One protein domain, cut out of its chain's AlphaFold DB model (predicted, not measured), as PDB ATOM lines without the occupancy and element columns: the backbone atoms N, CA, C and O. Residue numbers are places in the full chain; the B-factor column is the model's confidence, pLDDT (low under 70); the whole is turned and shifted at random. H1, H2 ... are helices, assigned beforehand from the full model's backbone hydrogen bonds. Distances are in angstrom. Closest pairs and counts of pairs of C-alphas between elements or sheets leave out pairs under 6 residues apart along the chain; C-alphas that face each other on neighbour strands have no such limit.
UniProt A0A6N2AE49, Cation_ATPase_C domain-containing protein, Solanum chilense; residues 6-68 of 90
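What this domain is: This is residues 6 to 68 of the 90 residues of the protein "Cation_ATPase_C domain-containing protein" of Solanum chilense (UniProt A0A6N2AE49). Two long helices, H2 and H3, make an open, flat V; the chain runs along H2 to the point of the V, turns through the ten-residue link of residues 35 to 44, and comes back along H3 with a gap left between the two arms. The short helix H1 sits at the wide end of the V, turned in from the beginning of H2 towards H3 without reaching it. The printed part has 63 residues with three named helices, in the order H1, H2, H3, and no named strand, and its class is all helix. The whole is loose, with a radius of gyration of the C-alphas of 15.3 A, and the C-alphas span 45 by 26 by 14 A along their three main axes.

How they stand to each other: Begin with the longest helix, H3, residues 45 to 67, which touches no helix. Look next at H2, residues 14 to 34: it is apart from H3, with no C-alpha of the one within 8 A of the other. A short link, residues 35 to 44, joins these two. At the other end of H2, find H1, residues 6 to 10, reached through a tight link of three residues. H1 and H2 are close but not clearly touching, with 2 pairs of C-alphas within 8 A; the closest C-alphas are those of Ile 10 and Phe 16, 7.1 A apart. H1 and H3 are apart. In the backbones of H1, H2 and H3, every O i to N i+4 pair is within hydrogen-bond range.

Where its parts are: Find C-alpha 45 at (19.197, -47.926, 11.446); from there H3 runs 23 residues, 33.0 A from first to last C-alpha, to C-alpha 67 at (47.864, -52.459, 27.160), and you will see x rise on the way. Then find C-alpha 14 at (38.160, -27.987, 24.562), where H2 begins; its 21 residues cover 28.9 A, and x falls to C-alpha 34 at (22.744, -35.908, 1.472). H1 is 5 residues and 6.2 A long, from C-alpha 6 at (45.000, -40.797, 27.028) to C-alpha 10.

The domain as a whole: The two C-alphas farthest apart are those of Leu 37, in the link between H2 and H3, and Ile 68, at 46.2 A. The C-alphas of Val 6 and Ile 68, the first and last printed residues, are 14.8 A apart. Residues 6 to 27 stand free, of which 6 to 10 belong to H1 and 14 to 27 to H2; residues 49 to 68 stand free too, of which 49 to 67 belong to H3. The printed part has no cut and no long link. Look in the B-factor column for the pLDDT: its mean over the printed part is 76.6, and it is under 70 at residues 6 to 12, residues 33 to 43 and residue 67 of this model.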
ATOM      1  N   VAL A   6      45.283 -41.203  28.413       59.16
ATOM      2  CA  VAL A   6      45.000 -40.797  27.028       59.16
ATOM      3  C   VAL A   6      43.598 -40.215  26.881       59.16
ATOM      4  O   VAL A   6      43.433 -39.217  26.188       59.16
ATOM      5  N   PHE A   7      42.613 -40.743  27.615       58.09
ATOM      6  CA  PHE A   7      41.282 -40.134  27.673       58.09
ATOM      7  C   PHE A   7      41.323 -38.773  28.369       58.09
ATOM      8  O   PHE A   7      40.730 -37.816  27.885       58.09
ATOM      9  N   ARG A   8      42.086 -38.649  29.462       57.78
ATOM     10  CA  ARG A   8      42.207 -37.376  30.186       57.78
ATOM     11  C   ARG A   8      42.935 -36.297  29.376       57.78
ATOM     12  O   ARG A   8      42.594 -35.130  29.511       57.78
ATOM     13  N   GLY A   9      43.882 -36.679  28.515       61.00
ATOM     14  CA  GLY A   9      44.546 -35.766  27.577       61.00
ATOM     15  C   GLY A   9      43.643 -35.317  26.422       61.00
ATOM     16  O   GLY A   9      43.626 -34.138  26.086       61.00
ATOM     17  N   ILE A  10      42.841 -36.231  25.865       64.38
ATOM     18  CA  ILE A  10      41.895 -35.936  24.774       64.38
ATOM     19  C   ILE A  10      40.744 -35.034  25.240       64.38
ATOM     20  O   ILE A  10      40.428 -34.051  24.575       64.38
ATOM     21  N   PHE A  11      40.149 -35.323  26.400       63.38
ATOM     22  CA  PHE A  11      39.055 -34.515  26.952       63.38
ATOM     23  C   PHE A  11      39.524 -33.209  27.617       63.38
ATOM     24  O   PHE A  11      38.695 -32.379  27.974       63.38
ATOM     25  N   GLY A  12      40.836 -33.012  27.790       68.38
ATOM     26  CA  GLY A  12      41.405 -31.792  28.371       68.38
ATOM     27  C   GLY A  12      41.498 -30.615  27.395       68.38
ATOM     28  O   GLY A  12      41.599 -29.472  27.832       68.38
ATOM     29  N   SER A  13      41.444 -30.869  26.083       80.00
ATOM     30  CA  SER A  13      41.467 -29.822  25.058       80.00
ATOM     31  C   SER A  13      40.059 -29.539  24.553       80.00
ATOM     32  O   SER A  13      39.476 -30.317  23.797       80.00
ATOM     33  N   TRP A  14      39.513 -28.388  24.949       81.38
ATOM     34  CA  TRP A  14      38.160 -27.987  24.562       81.38
ATOM     35  C   TRP A  14      38.014 -27.818  23.041       81.38
ATOM     36  O   TRP A  14      36.999 -28.206  22.468       81.38
ATOM     37  N   ILE A  15      39.066 -27.328  22.373       88.50
ATOM     38  CA  ILE A  15      39.118 -27.195  20.909       88.50
ATOM     39  C   ILE A  15      39.091 -28.575  20.247       88.50
ATOM     40  O   ILE A  15      38.346 -28.780  19.292       88.50
ATOM     41  N   PHE A  16      39.861 -29.535  20.768       84.88
ATOM     42  CA  PHE A  16      39.897 -30.890  20.219       84.88
ATOM     43  C   PHE A  16      38.522 -31.562  20.304       84.88
ATOM     44  O   PHE A  16      38.027 -32.086  19.307       84.88
ATOM     45  N   VAL A  17      37.869 -31.477  21.467       87.38
ATOM     46  CA  VAL A  17      36.510 -32.002  21.657       87.38
ATOM     47  C   VAL A  17      35.523 -31.303  20.720       87.38
ATOM     48  O   VAL A  17      34.756 -31.979  20.043       87.38
ATOM     49  N   GLY A  18      35.584 -29.972  20.610       92.25
ATOM     50  CA  GLY A  18      34.706 -29.205  19.725       92.25
ATOM     51  C   GLY A  18      34.821 -29.612  18.253       92.25
ATOM     52  O   GLY A  18      33.801 -29.825  17.596       92.25
ATOM     53  N   VAL A  19      36.044 -29.784  17.741       93.62
ATOM     54  CA  VAL A  19      36.279 -30.216  16.351       93.62
ATOM     55  C   VAL A  19      35.752 -31.631  16.113       93.62
ATOM     56  O   VAL A  19      35.076 -31.860  15.108       93.62
ATOM     57  N   ILE A  20      36.010 -32.565  17.035       89.81
ATOM     58  CA  ILE A  20      35.533 -33.954  16.934       89.81
ATOM     59  C   ILE A  20      34.003 -34.022  16.986       89.81
ATOM     60  O   ILE A  20      33.383 -34.673  16.149       89.81
ATOM     61  N   THR A  21      33.366 -33.317  17.922       91.50
ATOM     62  CA  THR A  21      31.900 -33.273  18.003       91.50
ATOM     63  C   THR A  21      31.297 -32.664  16.741       91.50
ATOM     64  O   THR A  21      30.356 -33.226  16.186       91.50
ATOM     65  N   SER A  22      31.867 -31.564  16.244       94.81
ATOM     66  CA  SER A  22      31.427 -30.920  15.004       94.81
ATOM     67  C   SER A  22      31.520 -31.870  13.803       94.81
ATOM     68  O   SER A  22      30.551 -32.028  13.060       94.81
ATOM     69  N   THR A  23      32.639 -32.586  13.651       93.25
ATOM     70  CA  THR A  23      32.812 -33.565  12.562       93.25
ATOM     71  C   THR A  23      31.812 -34.715  12.639       93.25
ATOM     72  O   THR A  23      31.246 -35.071  11.608       93.25
ATOM     73  N   VAL A  24      31.530 -35.256  13.828       90.00
ATOM     74  CA  VAL A  24      30.509 -36.308  13.998       90.00
ATOM     75  C   VAL A  24      29.115 -35.792  13.630       90.00
ATOM     76  O   VAL A  24      28.372 -36.476  12.929       90.00
ATOM     77  N   VAL A  25      28.761 -34.572  14.044       90.88
ATOM     78  CA  VAL A  25      27.467 -33.960  13.703       90.88
ATOM     79  C   VAL A  25      27.325 -33.793  12.191       90.88
ATOM     80  O   VAL A  25      26.316 -34.210  11.623       90.88
ATOM     81  N   PHE A  26      28.343 -33.256  11.516       89.00
ATOM     82  CA  PHE A  26      28.316 -33.128  10.059       89.00
ATOM     83  C   PHE A  26      28.258 -34.484   9.350       89.00
ATOM     84  O   PHE A  26      27.528 -34.606   8.372       89.00
ATOM     85  N   GLN A  27      28.956 -35.511   9.844       85.25
ATOM     86  CA  GLN A  27      28.867 -36.869   9.296       85.25
ATOM     87  C   GLN A  27      27.438 -37.415   9.364       85.25
ATOM     88  O   GLN A  27      26.953 -37.949   8.369       85.25
ATOM     89  N   VAL A  28      26.745 -37.233  10.490       83.00
ATOM     90  CA  VAL A  28      25.340 -37.650  10.633       83.00
ATOM     91  C   VAL A  28      24.446 -36.866   9.676       83.00
ATOM     92  O   VAL A  28      23.655 -37.467   8.956       83.00
ATOM     93  N   ILE A  29      24.607 -35.540   9.603       84.00
ATOM     94  CA  ILE A  29      23.810 -34.697   8.702       84.00
ATOM     95  C   ILE A  29      24.032 -35.098   7.236       84.00
ATOM     96  O   ILE A  29      23.074 -35.210   6.479       84.00
ATOM     97  N   ILE A  30      25.274 -35.350   6.820       80.06
ATOM     98  CA  ILE A  30      25.592 -35.760   5.446       80.06
ATOM     99  C   ILE A  30      24.999 -37.144   5.142       80.06
ATOM    100  O   ILE A  30      24.375 -37.325   4.099       80.06
ATOM    101  N   VAL A  31      25.146 -38.118   6.040       75.06
ATOM    102  CA  VAL A  31      24.614 -39.475   5.824       75.06
ATOM    103  C   VAL A  31      23.082 -39.480   5.754       75.06
ATOM    104  O   VAL A  31      22.521 -40.178   4.909       75.06
ATOM    105  N   GLU A  32      22.410 -38.684   6.587       73.94
ATOM    106  CA  GLU A  32      20.945 -38.645   6.659       73.94
ATOM    107  C   GLU A  32      20.328 -37.784   5.539       73.94
ATOM    108  O   GLU A  32      19.390 -38.214   4.869       73.94
ATOM    109  N   PHE A  33      20.866 -36.579   5.297       67.00
ATOM    110  CA  PHE A  33      20.254 -35.574   4.412       67.00
ATOM    111  C   PHE A  33      20.858 -35.524   3.001       67.00
ATOM    112  O   PHE A  33      20.143 -35.212   2.047       67.00
ATOM    113  N   LEU A  34      22.150 -35.833   2.817       63.06
ATOM    114  CA  LEU A  34      22.744 -35.908   1.472       63.06
ATOM    115  C   LEU A  34      22.448 -37.249   0.775       63.06
ATOM    116  O   LEU A  34      22.425 -37.286  -0.455       63.06
ATOM    117  N   GLY A  35      22.133 -38.318   1.518       58.25
ATOM    118  CA  GLY A  35      21.671 -39.594   0.945       58.25
ATOM    119  C   GLY A  35      20.369 -39.445   0.146       58.25
ATOM    120  O   GLY A  35      20.278 -39.857  -1.012       58.25
ATOM    121  N   THR A  36      19.394 -38.719   0.704       56.66
ATOM    122  CA  THR A  36      18.112 -38.425   0.036       56.66
ATOM    123  C   THR A  36      18.240 -37.576  -1.234       56.66
ATOM    124  O   THR A  36      17.377 -37.658  -2.103       56.66
ATOM    125  N   LEU A  37      19.311 -36.787  -1.372       55.34
ATOM    126  CA  LEU A  37      19.546 -35.881  -2.509       55.34
ATOM    127  C   LEU A  37      20.328 -36.566  -3.643       55.34
ATOM    128  O   LEU A  37      20.175 -36.196  -4.805       55.34
ATOM    129  N   ALA A  38      21.125 -37.589  -3.324       54.50
ATOM    130  CA  ALA A  38      21.951 -38.333  -4.275       54.50
ATOM    131  C   ALA A  38      21.335 -39.676  -4.719       54.50
ATOM    132  O   ALA A  38      22.058 -40.549  -5.197       54.50
ATOM    133  N   SER A  39      20.019 -39.876  -4.544       48.06
ATOM    134  CA  SER A  39      19.322 -41.134  -4.873       48.06
ATOM    135  C   SER A  39      20.004 -42.380  -4.277       48.06
ATOM    136  O   SER A  39      20.028 -43.448  -4.891       48.06
ATOM    137  N   THR A  40      20.571 -42.244  -3.077       48.06
ATOM    138  CA  THR A  40      21.163 -43.348  -2.320       48.06
ATOM    139  C   THR A  40      20.349 -43.538  -1.054       48.06
ATOM    140  O   THR A  40      20.065 -42.599  -0.315       48.06
ATOM    141  N   THR A  41      19.869 -44.758  -0.846       58.56
ATOM    142  CA  THR A  41      18.988 -45.092   0.268       58.56
ATOM    143  C   THR A  41      19.621 -44.652   1.592       58.56
ATOM    144  O   THR A  41      20.770 -45.027   1.847       58.56
ATOM    145  N   PRO A  42      18.906 -43.876   2.434       61.59
ATOM    146  CA  PRO A  42      19.420 -43.477   3.738       61.59
ATOM    147  C   PRO A  42      19.847 -44.728   4.507       61.59
ATOM    148  O   PRO A  42      19.197 -45.780   4.437       61.59
ATOM    149  N   LEU A  43      20.997 -44.637   5.174       63.09
ATOM    150  CA  LEU A  43      21.629 -45.785   5.808       63.09
ATOM    151  C   LEU A  43      20.684 -46.333   6.886       63.09
ATOM    152  O   LEU A  43      20.430 -45.677   7.889       63.09
ATOM    153  N   SER A  44      20.131 -47.532   6.668       70.00
ATOM    154  CA  SER A  44      19.167 -48.131   7.598       70.00
ATOM    155  C   SER A  44      19.719 -48.132   9.025       70.00
ATOM    156  O   SER A  44      20.901 -48.411   9.233       70.00
ATOM    157  N   TRP A  45      18.853 -47.913  10.018       70.00
ATOM    158  CA  TRP A  45      19.197 -47.926  11.446       70.00
ATOM    159  C   TRP A  45      20.038 -49.149  11.865       70.00
ATOM    160  O   TRP A  45      20.910 -49.059  12.728       70.00
ATOM    161  N   LYS A  46      19.843 -50.292  11.188       73.12
ATOM    162  CA  LYS A  46      20.663 -51.502  11.360       73.12
ATOM    163  C   LYS A  46      22.121 -51.326  10.918       73.12
ATOM    164  O   LYS A  46      23.010 -51.800  11.615       73.12
ATOM    165  N   LEU A  47      22.379 -50.674   9.783       78.50
ATOM    166  CA  LEU A  47      23.735 -50.410   9.289       78.50
ATOM    167  C   LEU A  47      24.433 -49.321  10.106       78.50
ATOM    168  O   LEU A  47      25.638 -49.426  10.324       78.50
ATOM    169  N   TRP A  48      23.690 -48.329  10.606       82.50
ATOM    170  CA  TRP A  48      24.225 -47.356  11.561       82.50
ATOM    171  C   TRP A  48      24.750 -48.063  12.815       82.50
ATOM    172  O   TRP A  48      25.911 -47.908  13.190       82.50
ATOM    173  N   LEU A  49      23.931 -48.945  13.396       80.44
ATOM    174  CA  LEU A  49      24.303 -49.725  14.575       80.44
ATOM    175  C   LEU A  49      25.479 -50.675  14.289       80.44
ATOM    176  O   LEU A  49      26.383 -50.793  15.113       80.44
ATOM    177  N   LEU A  50      25.519 -51.297  13.107       84.88
ATOM    178  CA  LEU A  50      26.624 -52.161  12.678       84.88
ATOM    179  C   LEU A  50      27.930 -51.363  12.511       84.88
ATOM    180  O   LEU A  50      28.979 -51.802  12.977       84.88
ATOM    181  N   SER A  51      27.874 -50.167  11.920       85.56
ATOM    182  CA  SER A  51      29.029 -49.273  11.778       85.56
ATOM    183  C   SER A  51      29.584 -48.838  13.138       85.56
ATOM    184  O   SER A  51      30.787 -48.961  13.380       85.56
ATOM    185  N   VAL A  52      28.708 -48.428  14.061       86.06
ATOM    186  CA  VAL A  52      29.094 -48.085  15.438       86.06
ATOM    187  C   VAL A  52      29.690 -49.295  16.157       86.06
ATOM    188  O   VAL A  52      30.695 -49.154  16.850       86.06
ATOM    189  N   LEU A  53      29.130 -50.492  15.962       89.19
ATOM    190  CA  LEU A  53      29.641 -51.724  16.561       89.19
ATOM    191  C   LEU A  53      31.046 -52.076  16.046       89.19
ATOM    192  O   LEU A  53      31.916 -52.421  16.845       89.19
ATOM    193  N   ILE A  54      31.296 -51.943  14.739       90.94
ATOM    194  CA  ILE A  54      32.631 -52.137  14.150       90.94
ATOM    195  C   ILE A  54      33.613 -51.087  14.687       90.94
ATOM    196  O   ILE A  54      34.735 -51.429  15.063       90.94
ATOM    197  N   GLY A  55      33.196 -49.820  14.764       88.62
ATOM    198  CA  GLY A  55      34.003 -48.746  15.347       88.62
ATOM    199  C   GLY A  55      34.324 -48.984  16.827       88.62
ATOM    200  O   GLY A  55      35.450 -48.770  17.266       88.62
ATOM    201  N   ALA A  56      33.373 -49.499  17.603       88.25
ATOM    202  CA  ALA A  56      33.600 -49.869  18.996       88.25
ATOM    203  C   ALA A  56      34.567 -51.058  19.117       88.25
ATOM    204  O   ALA A  56      35.479 -51.028  19.944       88.25
ATOM    205  N   ALA A  57      34.424 -52.077  18.264       90.88
ATOM    206  CA  ALA A  57      35.334 -53.218  18.233       90.88
ATOM    207  C   ALA A  57      36.778 -52.797  17.904       90.88
ATOM    208  O   ALA A  57      37.714 -53.276  18.545       90.88
ATOM    209  N   SER A  58      36.976 -51.859  16.971       87.69
ATOM    210  CA  SER A  58      38.315 -51.357  16.636       87.69
ATOM    211  C   SER A  58      38.956 -50.577  17.791       87.69
ATOM    212  O   SER A  58      40.152 -50.738  18.049       87.69
ATOM    213  N   LEU A  59      38.167 -49.810  18.554       83.81
ATOM    214  CA  LEU A  59      38.636 -49.150  19.776       83.81
ATOM    215  C   LEU A  59      39.046 -50.159  20.856       83.81
ATOM    216  O   LEU A  59      40.076 -49.964  21.501       83.81
ATOM    217  N   ILE A  60      38.294 -51.250  21.031       82.88
ATOM    218  CA  ILE A  60      38.648 -52.325  21.974       82.88
ATOM    219  C   ILE A  60      39.998 -52.945  21.590       82.88
ATOM    220  O   ILE A  60      40.875 -53.079  22.443       82.88
ATOM    221  N   VAL A  61      40.206 -53.251  20.305       85.19
ATOM    222  CA  VAL A  61      41.488 -53.774  19.802       85.19
ATOM    223  C   VAL A  61      42.628 -52.783  20.058       85.19
ATOM    224  O   VAL A  61      43.687 -53.180  20.543       85.19
ATOM    225  N   ALA A  62      42.413 -51.489  19.810       81.56
ATOM    226  CA  ALA A  62      43.415 -50.456  20.072       81.56
ATOM    227  C   ALA A  62      43.786 -50.355  21.563       81.56
ATOM    228  O   ALA A  62      44.959 -50.175  21.891       81.56
ATOM    229  N   VAL A  63      42.816 -50.501  22.473       79.31
ATOM    230  CA  VAL A  63      43.070 -50.537  23.922       79.31
ATOM    231  C   VAL A  63      43.891 -51.767  24.303       79.31
ATOM    232  O   VAL A  63      44.853 -51.624  25.052       79.31
ATOM    233  N   ILE A  64      43.567 -52.946  23.760       81.06
ATOM    234  CA  ILE A  64      44.313 -54.189  24.016       81.06
ATOM    235  C   ILE A  64      45.769 -54.054  23.551       81.06
ATOM    236  O   ILE A  64      46.682 -54.365  24.311       81.06
ATOM    237  N   LEU A  65      46.001 -53.531  22.343       80.00
ATOM    238  CA  LEU A  65      47.352 -53.299  21.822       80.00
ATOM    239  C   LEU A  65      48.141 -52.305  22.681       80.00
ATOM    240  O   LEU A  65      49.327 -52.501  22.920       80.00
ATOM    241  N   LYS A  66      47.484 -51.254  23.177       70.31
ATOM    242  CA  LYS A  66      48.108 -50.234  24.032       70.31
ATOM    243  C   LYS A  66      48.334 -50.708  25.472       70.31
ATOM    244  O   LYS A  66      49.105 -50.086  26.196       70.31
ATOM    245  N   LEU A  67      47.658 -51.783  25.881       66.94
ATOM    246  CA  LEU A  67      47.864 -52.459  27.160       66.94
ATOM    247  C   LEU A  67      49.118 -53.341  27.144       66.94
ATOM    248  O   LEU A  67      49.602 -53.688  28.215       66.94
ATOM    249  N   ILE A  68      49.656 -53.677  25.962       72.81
ATOM    250  CA  ILE A  68      50.978 -54.295  25.843       72.81
ATOM    251  C   ILE A  68      52.002 -53.214  26.208       72.81
ATOM    252  O   ILE A  68      52.214 -52.283  25.424       72.81
TER     253      ILE A  68